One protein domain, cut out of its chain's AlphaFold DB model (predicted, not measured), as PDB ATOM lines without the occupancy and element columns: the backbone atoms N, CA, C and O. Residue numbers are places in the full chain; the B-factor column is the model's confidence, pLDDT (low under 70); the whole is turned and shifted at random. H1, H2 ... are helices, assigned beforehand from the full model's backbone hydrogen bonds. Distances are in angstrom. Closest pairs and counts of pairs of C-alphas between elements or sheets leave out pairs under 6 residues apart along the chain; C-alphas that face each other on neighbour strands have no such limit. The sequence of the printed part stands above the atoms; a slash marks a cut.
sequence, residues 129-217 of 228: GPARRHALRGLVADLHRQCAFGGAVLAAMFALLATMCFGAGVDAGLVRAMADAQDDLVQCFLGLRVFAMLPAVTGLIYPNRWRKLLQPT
ATOM      1  N   GLY A 129     218.415 193.610 290.991       89.56
ATOM      2  CA  GLY A 129     218.900 193.181 292.306       89.56
ATOM      3  C   GLY A 129     218.642 191.698 292.631       89.56
ATOM      4  O   GLY A 129     219.565 191.023 293.100       89.56
ATOM      5  N   PRO A 130     217.442 191.138 292.366       90.75
ATOM      6  CA  PRO A 130     217.173 189.712 292.548       90.75
ATOM      7  C   PRO A 130     218.063 188.809 291.684       90.75
ATOM      8  O   PRO A 130     218.646 187.861 292.211       90.75
ATOM      9  N   ALA A 131     218.232 189.134 290.398       88.88
ATOM     10  CA  ALA A 131     219.078 188.376 289.474       88.88
ATOM     11  C   ALA A 131     220.549 188.394 289.919       88.88
ATOM     12  O   ALA A 131     221.205 187.354 289.960       88.88
ATOM     13  N   ARG A 132     221.047 189.555 290.365       89.44
ATOM     14  CA  ARG A 132     222.404 189.697 290.919       89.44
ATOM     15  C   ARG A 132     222.615 188.842 292.166       89.44
ATOM     16  O   ARG A 132     223.640 188.172 292.283       89.44
ATOM     17  N   ARG A 133     221.646 188.829 293.089       91.62
ATOM     18  CA  ARG A 133     221.694 187.968 294.284       91.62
ATOM     19  C   ARG A 133     221.668 186.487 293.916       91.62
ATOM     20  O   ARG A 133     222.387 185.707 294.532       91.62
ATOM     21  N   HIS A 134     220.863 186.099 292.930       89.12
ATOM     22  CA  HIS A 134     220.808 184.720 292.451       89.12
ATOM     23  C   HIS A 134     222.145 184.280 291.838       89.12
ATOM     24  O   HIS A 134     222.696 183.266 292.262       89.12
ATOM     25  N   ALA A 135     222.716 185.085 290.937       88.25
ATOM     26  CA  ALA A 135     224.019 184.821 290.331       88.25
ATOM     27  C   ALA A 135     225.139 184.707 291.379       88.25
ATOM     28  O   ALA A 135     225.961 183.797 291.306       88.25
ATOM     29  N   LEU A 136     225.139 185.573 292.401       90.44
ATOM     30  CA  LEU A 136     226.111 185.506 293.497       90.44
ATOM     31  C   LEU A 136     225.975 184.217 294.320       90.44
ATOM     32  O   LEU A 136     226.981 183.591 294.638       90.44
ATOM     33  N   ARG A 137     224.750 183.798 294.657       90.56
ATOM     34  CA  ARG A 137     224.528 182.531 295.377       90.56
ATOM     35  C   ARG A 137     224.979 181.329 294.551       90.56
ATOM     36  O   ARG A 137     225.612 180.437 295.104       90.56
ATOM     37  N   GLY A 138     224.688 181.332 293.248       85.69
ATOM     38  CA  GLY A 138     225.166 180.310 292.315       85.69
ATOM     39  C   GLY A 138     226.691 180.245 292.277       85.69
ATOM     40  O   GLY A 138     227.260 179.177 292.480       85.69
ATOM     41  N   LEU A 139     227.352 181.401 292.153       86.62
ATOM     42  CA  LEU A 139     228.811 181.497 292.198       86.62
ATOM     43  C   LEU A 139     229.383 180.909 293.493       86.62
ATOM     44  O   LEU A 139     230.303 180.101 293.449       86.62
ATOM     45  N   VAL A 140     228.836 181.293 294.649       89.50
ATOM     46  CA  VAL A 140     229.290 180.774 295.947       89.50
ATOM     47  C   VAL A 140     229.103 179.256 296.022       89.50
ATOM     48  O   VAL A 140     230.016 178.565 296.468       89.50
ATOM     49  N   ALA A 141     227.969 178.723 295.564       87.44
ATOM     50  CA  ALA A 141     227.720 177.282 295.547       87.44
ATOM     51  C   ALA A 141     228.703 176.530 294.631       87.44
ATOM     52  O   ALA A 141     229.229 175.487 295.019       87.44
ATOM     53  N   ASP A 142     228.998 177.070 293.448       83.81
ATOM     54  CA  ASP A 142     229.941 176.467 292.500       83.81
ATOM     55  C   ASP A 142     231.387 176.510 293.017       83.81
ATOM     56  O   ASP A 142     232.140 175.550 292.843       83.81
ATOM     57  N   LEU A 143     231.764 177.577 293.729       85.44
ATOM     58  CA  LEU A 143     233.053 177.663 294.418       85.44
ATOM     59  C   LEU A 143     233.175 176.622 295.541       85.44
ATOM     60  O   LEU A 143     234.212 175.972 295.651       85.44
ATOM     61  N   HIS A 144     232.116 176.402 296.329       85.44
ATOM     62  CA  HIS A 144     232.097 175.345 297.354       85.44
ATOM     63  C   HIS A 144     232.223 173.942 296.746       85.44
ATOM     64  O   HIS A 144     232.825 173.058 297.349       85.44
ATOM     65  N   ARG A 145     231.705 173.740 295.529       81.94
ATOM     66  CA  ARG A 145     231.848 172.490 294.762       81.94
ATOM     67  C   ARG A 145     233.215 172.332 294.080       81.94
ATOM     68  O   ARG A 145     233.382 171.421 293.277       81.94
ATOM     69  N   GLN A 146     234.189 173.191 294.399       69.38
ATOM     70  CA  GLN A 146     235.556 173.173 293.861       69.38
ATOM     71  C   GLN A 146     235.629 173.309 292.329       69.38
ATOM     72  O   GLN A 146     236.576 172.839 291.695       69.38
ATOM     73  N   CYS A 147     234.659 173.982 291.701       63.00
ATOM     74  CA  CYS A 147     234.810 174.378 290.304       63.00
ATOM     75  C   CYS A 147     235.983 175.360 290.158       63.00
ATOM     76  O   CYS A 147     236.238 176.188 291.034       63.00
ATOM     77  N   ALA A 148     236.702 175.286 289.033       69.75
ATOM     78  CA  ALA A 148     237.792 176.211 288.743       69.75
ATOM     79  C   ALA A 148     237.296 177.664 288.870       69.75
ATOM     80  O   ALA A 148     236.375 178.062 288.154       69.75
ATOM     81  N   PHE A 149     237.918 178.442 289.765       66.12
ATOM     82  CA  PHE A 149     237.487 179.793 290.154       66.12
ATOM     83  C   PHE A 149     237.140 180.681 288.947       66.12
ATOM     84  O   PHE A 149     236.083 181.305 288.914       66.12
ATOM     85  N   GLY A 150     237.985 180.670 287.910       66.75
ATOM     86  CA  GLY A 150     237.758 181.453 286.691       66.75
ATOM     87  C   GLY A 150     236.514 181.037 285.897       66.75
ATOM     88  O   GLY A 150     235.783 181.899 285.415       66.75
ATOM     89  N   GLY A 151     236.232 179.735 285.804       70.12
ATOM     90  CA  GLY A 151     235.065 179.221 285.081       70.12
ATOM     91  C   GLY A 151     233.753 179.504 285.811       70.12
ATOM     92  O   GLY A 151     232.770 179.893 285.184       70.12
ATOM     93  N   ALA A 152     233.753 179.385 287.142       74.88
ATOM     94  CA  ALA A 152     232.581 179.682 287.964       74.88
ATOM     95  C   ALA A 152     232.191 181.170 287.886       74.88
ATOM     96  O   ALA A 152     231.018 181.497 287.699       74.88
ATOM     97  N   VAL A 153     233.173 182.078 287.954       79.62
ATOM     98  CA  VAL A 153     232.935 183.526 287.813       79.62
ATOM     99  C   VAL A 153     232.382 183.860 286.428       79.62
ATOM    100  O   VAL A 153     231.394 184.588 286.332       79.62
ATOM    101  N   LEU A 154     232.973 183.308 285.364       73.38
ATOM    102  CA  LEU A 154     232.514 183.555 283.998       73.38
ATOM    103  C   LEU A 154     231.072 183.076 283.790       73.38
ATOM    104  O   LEU A 154     230.253 183.826 283.264       73.38
ATOM    105  N   ALA A 155     230.744 181.869 284.258       75.38
ATOM    106  CA  ALA A 155     229.400 181.308 284.160       75.38
ATOM    107  C   ALA A 155     228.367 182.151 284.928       75.38
ATOM    108  O   ALA A 155     227.307 182.470 284.388       75.38
ATOM    109  N   ALA A 156     228.689 182.576 286.153       83.38
ATOM    110  CA  ALA A 156     227.807 183.418 286.958       83.38
ATOM    111  C   ALA A 156     227.585 184.804 286.330       83.38
ATOM    112  O   ALA A 156     226.456 185.299 286.296       83.38
ATOM    113  N   MET A 157     228.643 185.428 285.798       84.44
ATOM    114  CA  MET A 157     228.534 186.700 285.078       84.44
ATOM    115  C   MET A 157     227.703 186.557 283.804       84.44
ATOM    116  O   MET A 157     226.860 187.408 283.530       84.44
ATOM    117  N   PHE A 158     227.909 185.481 283.045       83.06
ATOM    118  CA  PHE A 158     227.165 185.236 281.816       83.06
ATOM    119  C   PHE A 158     225.678 185.002 282.092       83.06
ATOM    120  O   PHE A 158     224.834 185.613 281.442       83.06
ATOM    121  N   ALA A 159     225.346 184.193 283.100       83.44
ATOM    122  CA  ALA A 159     223.963 183.952 283.503       83.44
ATOM    123  C   ALA A 159     223.247 185.236 283.950       83.44
ATOM    124  O   ALA A 159     222.090 185.466 283.584       83.44
ATOM    125  N   LEU A 160     223.943 186.108 284.686       88.25
ATOM    126  CA  LEU A 160     223.419 187.421 285.052       88.25
ATOM    127  C   LEU A 160     223.147 188.281 283.811       88.25
ATOM    128  O   LEU A 160     222.051 188.817 283.679       88.25
ATOM    129  N   LEU A 161     224.117 188.392 282.900       86.88
ATOM    130  CA  LEU A 161     223.972 189.179 281.674       86.88
ATOM    131  C   LEU A 161     222.848 188.641 280.785       86.88
ATOM    132  O   LEU A 161     222.051 189.428 280.286       86.88
ATOM    133  N   ALA A 162     222.728 187.320 280.638       86.69
ATOM    134  CA  ALA A 162     221.635 186.697 279.898       86.69
ATOM    135  C   ALA A 162     220.272 187.053 280.509       86.69
ATOM    136  O   ALA A 162     219.360 187.443 279.787       86.69
ATOM    137  N   THR A 163     220.157 187.019 281.840       87.12
ATOM    138  CA  THR A 163     218.926 187.413 282.544       87.12
ATOM    139  C   THR A 163     218.616 188.902 282.365       87.12
ATOM    140  O   THR A 163     217.458 189.283 282.222       87.12
ATOM    141  N   MET A 164     219.638 189.762 282.364       86.19
ATOM    142  CA  MET A 164     219.453 191.200 282.154       86.19
ATOM    143  C   MET A 164     219.036 191.520 280.713       86.19
ATOM    144  O   MET A 164     218.151 192.344 280.510       86.19
ATOM    145  N   CYS A 165     219.633 190.851 279.724       84.38
ATOM    146  CA  CYS A 165     219.379 191.102 278.306       84.38
ATOM    147  C   CYS A 165     218.083 190.462 277.791       84.38
ATOM    148  O   CYS A 165     217.407 191.056 276.959       84.38
ATOM    149  N   PHE A 166     217.757 189.250 278.247       85.25
ATOM    150  CA  PHE A 166     216.654 188.447 277.705       85.25
ATOM    151  C   PHE A 166     215.502 188.240 278.697       85.25
ATOM    152  O   PHE A 166     214.470 187.689 278.326       85.25
ATOM    153  N   GLY A 167     215.652 188.697 279.942       84.44
ATOM    154  CA  GLY A 167     214.656 188.527 280.998       84.44
ATOM    155  C   GLY A 167     214.778 187.203 281.758       84.44
ATOM    156  O   GLY A 167     215.670 186.385 281.528       84.44
ATOM    157  N   ALA A 168     213.874 187.006 282.718       78.38
ATOM    158  CA  ALA A 168     213.769 185.755 283.464       78.38
ATOM    159  C   ALA A 168     213.082 184.674 282.610       78.38
ATOM    160  O   ALA A 168     212.124 184.971 281.901       78.38
ATOM    161  N   GLY A 169     213.545 183.422 282.703       73.69
ATOM    162  CA  GLY A 169     212.958 182.282 281.979       73.69
ATOM    163  C   GLY A 169     213.794 181.742 280.816       73.69
ATOM    164  O   GLY A 169     213.354 180.815 280.142       73.69
ATOM    165  N   VAL A 170     215.002 182.268 280.591       78.94
ATOM    166  CA  VAL A 170     215.959 181.640 279.669       78.94
ATOM    167  C   VAL A 170     216.394 180.294 280.244       78.94
ATOM    168  O   VAL A 170     216.823 180.218 281.396       78.94
ATOM    169  N   ASP A 171     216.289 179.243 279.433       83.56
ATOM    170  CA  ASP A 171     216.697 177.894 279.817       83.56
ATOM    171  C   ASP A 171     218.154 177.864 280.313       83.56
ATOM    172  O   ASP A 171     219.065 178.408 279.683       83.56
ATOM    173  N   ALA A 172     218.385 177.207 281.450       79.25
ATOM    174  CA  ALA A 172     219.704 177.148 282.074       79.25
ATOM    175  C   ALA A 172     220.725 176.395 281.204       79.25
ATOM    176  O   ALA A 172     221.912 176.732 281.219       79.25
ATOM    177  N   GLY A 173     220.271 175.404 280.428       79.81
ATOM    178  CA  GLY A 173     221.096 174.700 279.449       79.81
ATOM    179  C   GLY A 173     221.538 175.625 278.318       79.81
ATOM    180  O   GLY A 173     222.724 175.668 277.988       79.81
ATOM    181  N   LEU A 174     220.618 176.433 277.789       81.75
ATOM    182  CA  LEU A 174     220.906 177.441 276.771       81.75
ATOM    183  C   LEU A 174     221.882 178.511 277.278       81.75
ATOM    184  O   LEU A 174     222.860 178.813 276.597       81.75
ATOM    185  N   VAL A 175     221.672 179.043 278.486       82.31
ATOM    186  CA  VAL A 175     222.600 180.007 279.108       82.31
ATOM    187  C   VAL A 175     224.001 179.411 279.233       82.31
ATOM    188  O   VAL A 175     224.988 180.093 278.956       82.31
ATOM    189  N   ARG A 176     224.104 178.133 279.610       79.06
ATOM    190  CA  ARG A 176     225.390 177.441 279.734       79.06
ATOM    191  C   ARG A 176     226.058 177.222 278.380       79.06
ATOM    192  O   ARG A 176     227.237 177.526 278.249       79.06
ATOM    193  N   ALA A 177     225.299 176.811 277.365       80.06
ATOM    194  CA  ALA A 177     225.803 176.667 276.002       80.06
ATOM    195  C   ALA A 177     226.316 178.000 275.430       80.06
ATOM    196  O   ALA A 177     227.360 178.042 274.782       80.06
ATOM    197  N   MET A 178     225.615 179.103 275.701       78.38
ATOM    198  CA  MET A 178     226.069 180.440 275.320       78.38
ATOM    199  C   MET A 178     227.339 180.859 276.081       78.38
ATOM    200  O   MET A 178     228.250 181.422 275.474       78.38
ATOM    201  N   ALA A 179     227.427 180.563 277.383       76.62
ATOM    202  CA  ALA A 179     228.615 180.839 278.190       76.62
ATOM    203  C   ALA A 179     229.835 180.049 277.694       76.62
ATOM    204  O   ALA A 179     230.913 180.623 277.564       76.62
ATOM    205  N   ASP A 180     229.655 178.768 277.361       75.94
ATOM    206  CA  ASP A 180     230.706 177.916 276.802       75.94
ATOM    207  C   ASP A 180     231.162 178.421 275.427       75.94
ATOM    208  O   ASP A 180     232.362 178.547 275.186       75.94
ATOM    209  N   ALA A 181     230.224 178.804 274.553       74.94
ATOM    210  CA  ALA A 181     230.550 179.395 273.256       74.94
ATOM    211  C   ALA A 181     231.300 180.730 273.399       74.94
ATOM    212  O   ALA A 181     232.205 181.025 272.613       74.94
ATOM    213  N   GLN A 182     230.949 181.546 274.397       72.00
ATOM    214  CA  GLN A 182     231.640 182.802 274.663       72.00
ATOM    215  C   GLN A 182     233.019 182.588 275.300       72.00
ATOM    216  O   GLN A 182     233.945 183.321 274.955       72.00
ATOM    217  N   ASP A 183     233.189 181.593 276.173       72.62
ATOM    218  CA  ASP A 183     234.505 181.189 276.685       72.62
ATOM    219  C   ASP A 183     235.401 180.717 275.536       72.62
ATOM    220  O   ASP A 183     236.499 181.240 275.358       72.62
ATOM    221  N   ASP A 184     234.898 179.836 274.666       68.81
ATOM    222  CA  ASP A 184     235.628 179.363 273.488       68.81
ATOM    223  C   ASP A 184     236.009 180.530 272.558       68.81
ATOM    224  O   ASP A 184     237.154 180.626 272.110       68.81
ATOM    225  N   LEU A 185     235.094 181.479 272.329       66.25
ATOM    226  CA  LEU A 185     235.359 182.699 271.566       66.25
ATOM    227  C   LEU A 185     236.455 183.556 272.225       66.25
ATOM    228  O   LEU A 185     237.360 184.020 271.532       66.25
ATOM    229  N   VAL A 186     236.418 183.756 273.547       66.75
ATOM    230  CA  VAL A 186     237.434 184.518 274.298       66.75
ATOM    231  C   VAL A 186     238.797 183.818 274.270       66.75
ATOM    232  O   VAL A 186     239.819 184.476 274.061       66.75
ATOM    233  N   GLN A 187     238.836 182.495 274.401       66.19
ATOM    234  CA  GLN A 187     240.069 181.713 274.273       66.19
ATOM    235  C   GLN A 187     240.625 181.783 272.845       66.19
ATOM    236  O   GLN A 187     241.823 182.014 272.648       66.19
ATOM    237  N   CYS A 188     239.759 181.687 271.832       61.25
ATOM    238  CA  CYS A 188     240.129 181.946 270.444       61.25
ATOM    239  C   CYS A 188     240.677 183.366 270.274       61.25
ATOM    240  O   CYS A 188     241.695 183.547 269.614       61.25
ATOM    241  N   PHE A 189     240.065 184.373 270.894       59.88
ATOM    242  CA  PHE A 189     240.497 185.769 270.845       59.88
ATOM    243  C   PHE A 189     241.879 186.004 271.455       59.88
ATOM    244  O   PHE A 189     242.676 186.750 270.882       59.88
ATOM    245  N   LEU A 190     242.196 185.352 272.572       58.81
ATOM    246  CA  LEU A 190     243.537 185.381 273.156       58.81
ATOM    247  C   LEU A 190     244.557 184.719 272.222       58.81
ATOM    248  O   LEU A 190     245.619 185.291 271.970       58.81
ATOM    249  N   GLY A 191     244.194 183.586 271.611       57.25
ATOM    250  CA  GLY A 191     244.984 182.954 270.552       57.25
ATOM    251  C   GLY A 191     245.115 183.810 269.284       57.25
ATOM    252  O   GLY A 191     246.112 183.709 268.577       57.25
ATOM    253  N   LEU A 192     244.146 184.689 269.008       52.88
ATOM    254  CA  LEU A 192     244.104 185.577 267.843       52.88
ATOM    255  C   LEU A 192     244.821 186.904 268.035       52.88
ATOM    256  O   LEU A 192     245.315 187.454 267.055       52.88
ATOM    257  N   ARG A 193     244.947 187.406 269.270       51.00
ATOM    258  CA  ARG A 193     245.801 188.570 269.573       51.00
ATOM    259  C   ARG A 193     247.239 188.331 269.126       51.00
ATOM    260  O   ARG A 193     247.895 189.263 268.674       51.00
ATOM    261  N   VAL A 194     247.696 187.080 269.185       51.09
ATOM    262  CA  VAL A 194     248.989 186.652 268.638       51.09
ATOM    263  C   VAL A 194     249.057 186.914 267.127       51.09
ATOM    264  O   VAL A 194     250.070 187.382 266.618       51.09
ATOM    265  N   PHE A 195     247.965 186.691 266.400       48.16
ATOM    266  CA  PHE A 195     247.923 186.910 264.959       48.16
ATOM    267  C   PHE A 195     247.661 188.370 264.551       48.16
ATOM    268  O   PHE A 195     248.181 188.832 263.538       48.16
ATOM    269  N   ALA A 196     246.923 189.125 265.365       50.56
ATOM    270  CA  ALA A 196     246.667 190.554 265.164       50.56
ATOM    271  C   ALA A 196     247.936 191.425 265.246       50.56
ATOM    272  O   ALA A 196     247.973 192.528 264.706       50.56
ATOM    273  N   MET A 197     248.987 190.926 265.906       48.00
ATOM    274  CA  MET A 197     250.265 191.624 266.053       48.00
ATOM    275  C   MET A 197     251.089 191.676 264.753       48.00
ATOM    276  O   MET A 197     251.861 192.618 264.598       48.00
ATOM    277  N   LEU A 198     250.949 190.702 263.836       51.53
ATOM    278  CA  LEU A 198     251.621 190.670 262.520       51.53
ATOM    279  C   LEU A 198     250.765 189.941 261.450       51.53
ATOM    280  O   LEU A 198     251.154 188.871 260.971       51.53
ATOM    281  N   PRO A 199     249.626 190.516 261.022       52.25
ATOM    282  CA  PRO A 199     248.636 189.829 260.183       52.25
ATOM    283  C   PRO A 199     249.180 189.325 258.833       52.25
ATOM    284  O   PRO A 199     248.761 188.268 258.359       52.25
ATOM    285  N   ALA A 200     250.148 190.026 258.230       49.94
ATOM    286  CA  ALA A 200     250.764 189.632 256.957       49.94
ATOM    287  C   ALA A 200     251.661 188.385 257.084       49.94
ATOM    288  O   ALA A 200     251.602 187.478 256.256       49.94
ATOM    289  N   VAL A 201     252.455 188.305 258.155       49.50
ATOM    290  CA  VAL A 201     253.360 187.174 258.412       49.50
ATOM    291  C   VAL A 201     252.558 185.941 258.827       49.50
ATOM    292  O   VAL A 201     252.841 184.823 258.404       49.50
ATOM    293  N   THR A 202     251.502 186.129 259.614       48.69
ATOM    294  CA  THR A 202     250.685 185.021 260.115       48.69
ATOM    295  C   THR A 202     249.740 184.455 259.062       48.69
ATOM    296  O   THR A 202     249.510 183.245 259.055       48.69
ATOM    297  N   GLY A 203     249.254 185.292 258.138       51.03
ATOM    298  CA  GLY A 203     248.528 184.844 256.948       51.03
ATOM    299  C   GLY A 203     249.391 183.997 256.004       51.03
ATOM    300  O   GLY A 203     248.882 183.045 255.414       51.03
ATOM    301  N   LEU A 204     250.697 184.286 255.928       55.03
ATOM    302  CA  LEU A 204     251.663 183.539 255.115       55.03
ATOM    303  C   LEU A 204     252.094 182.212 255.770       55.03
ATOM    304  O   LEU A 204     252.171 181.192 255.093       55.03
ATOM    305  N   ILE A 205     252.345 182.203 257.088       48.12
ATOM    306  CA  ILE A 205     252.856 181.023 257.816       48.12
ATOM    307  C   ILE A 205     251.740 180.029 258.184       48.12
ATOM    308  O   ILE A 205     251.969 178.819 258.197       48.12
ATOM    309  N   TYR A 206     250.516 180.498 258.466       49.34
ATOM    310  CA  TYR A 206     249.390 179.637 258.869       49.34
ATOM    311  C   TYR A 206     248.137 179.802 257.987       49.34
ATOM    312  O   TYR A 206     247.035 180.009 258.513       49.34
ATOM    313  N   PRO A 207     248.242 179.618 256.657       53.78
ATOM    314  CA  PRO A 207     247.146 179.886 255.721       53.78
ATOM    315  C   PRO A 207     245.902 179.021 255.987       53.78
ATOM    316  O   PRO A 207     244.773 179.480 255.818       53.78
ATOM    317  N   ASN A 208     246.078 177.789 256.480       49.09
ATOM    318  CA  ASN A 208     244.968 176.894 256.834       49.09
ATOM    319  C   ASN A 208     244.199 177.353 258.091       49.09
ATOM    320  O   ASN A 208     242.983 177.184 258.149       49.09
ATOM    321  N   ARG A 209     244.870 177.950 259.092       53.88
ATOM    322  CA  ARG A 209     244.185 178.509 260.277       53.88
ATOM    323  C   ARG A 209     243.495 179.824 259.939       53.88
ATOM    324  O   ARG A 209     242.377 180.042 260.389       53.88
ATOM    325  N   TRP A 210     244.118 180.648 259.093       53.09
ATOM    326  CA  TRP A 210     243.512 181.877 258.575       53.09
ATOM    327  C   TRP A 210     242.235 181.588 257.784       53.09
ATOM    328  O   TRP A 210     241.212 182.228 258.004       53.09
ATOM    329  N   ARG A 211     242.248 180.549 256.937       57.19
ATOM    330  CA  ARG A 211     241.039 180.076 256.248       57.19
ATOM    331  C   ARG A 211     239.953 179.597 257.213       57.19
ATOM    332  O   ARG A 211     238.807 179.958 256.999       57.19
ATOM    333  N   LYS A 212     240.288 178.874 258.290       54.00
ATOM    334  CA  LYS A 212     239.303 178.470 259.318       54.00
ATOM    335  C   LYS A 212     238.683 179.656 260.067       54.00
ATOM    336  O   LYS A 212     237.508 179.607 260.388       54.00
ATOM    337  N   LEU A 213     239.452 180.716 260.314       51.28
ATOM    338  CA  LEU A 213     238.966 181.954 260.944       51.28
ATOM    339  C   LEU A 213     238.070 182.783 260.024       51.28
ATOM    340  O   LEU A 213     237.154 183.456 260.484       51.28
ATOM    341  N   LEU A 214     238.364 182.763 258.724       51.78
ATOM    342  CA  LEU A 214     237.608 183.483 257.701       51.78
ATOM    343  C   LEU A 214     236.410 182.688 257.175       51.78
ATOM    344  O   LEU A 214     235.564 183.276 256.497       51.78
ATOM    345  N   GLN A 215     236.336 181.386 257.459       45.47
ATOM    346  CA  GLN A 215     235.167 180.563 257.183       45.47
ATOM    347  C   GLN A 215     234.090 180.856 258.236       45.47
ATOM    348  O   GLN A 215     234.338 180.678 259.429       45.47
ATOM    349  N   PRO A 216     232.895 181.318 257.827       39.09
ATOM    350  CA  PRO A 216     231.774 181.534 258.725       39.09
ATOM    351  C   PRO A 216     231.163 180.178 259.090       39.09
ATOM    352  O   PRO A 216     230.081 179.832 258.638       39.09
ATOM    353  N   THR A 217     231.864 179.389 259.898       37.78
ATOM    354  CA  THR A 217     231.314 178.155 260.462       37.78
ATOM    355  C   THR A 217     231.221 178.301 261.973       37.78
ATOM    356  O   THR A 217     231.713 177.481 262.738       37.78
TER     357      THR A 217
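What this domain is: This is residues 129 to 217 of the 228 residues of a protein of Miscanthus lutarioriparius (UniProt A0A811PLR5). A helical hairpin, H1 and H2, packs on one end of a long helix, H3, which reaches away as an arm. Beyond its far end two short helices, H4 and H5, fold back as a hook. The printed part has 89 residues with five named helices, all helix, loose with a radius of gyration of the C-alphas of 17.3 A, spanning 51 by 27 by 20 A.

How they stand to each other: H1, residues 129 to 144, and H2, residues 149 to 166, touch as a hairpin at a shallow tilt of 22 degrees, opposite ways; their closest C-alphas, Ala 135 and Ala 156, are 5.3 A apart. Residues 154 to 162 of H2 touch residues 175 to 183 of H3, residues 172 to 196, at a steep tilt of 66 degrees; the closest C-alphas, Phe 158 and Ala 179, are 5.9 A apart. H4, residues 199 to 205, is close to H3 but not clearly touching, about perpendicular at 88 degrees; the closest C-alphas are Phe 195 and Thr 202. H5, residues 207 to 214, is apart from H3. Every O i to N i+4 pair is within hydrogen-bond range in H1, H2, H4 and H5, and 19 of 21 in H3.

Where its parts are: H1 begins at C-alpha 129 (218.900, 193.181, 292.306). H3, 34.5 A long, has a kink of 31 degrees near residue 190. H5 ends at C-alpha 214 (237.608, 183.483, 257.701).

The domain as a whole: The printed part has no cut, and its four links are tight. Confidence is under 70 at residues 146 to 150 and 184 to 217.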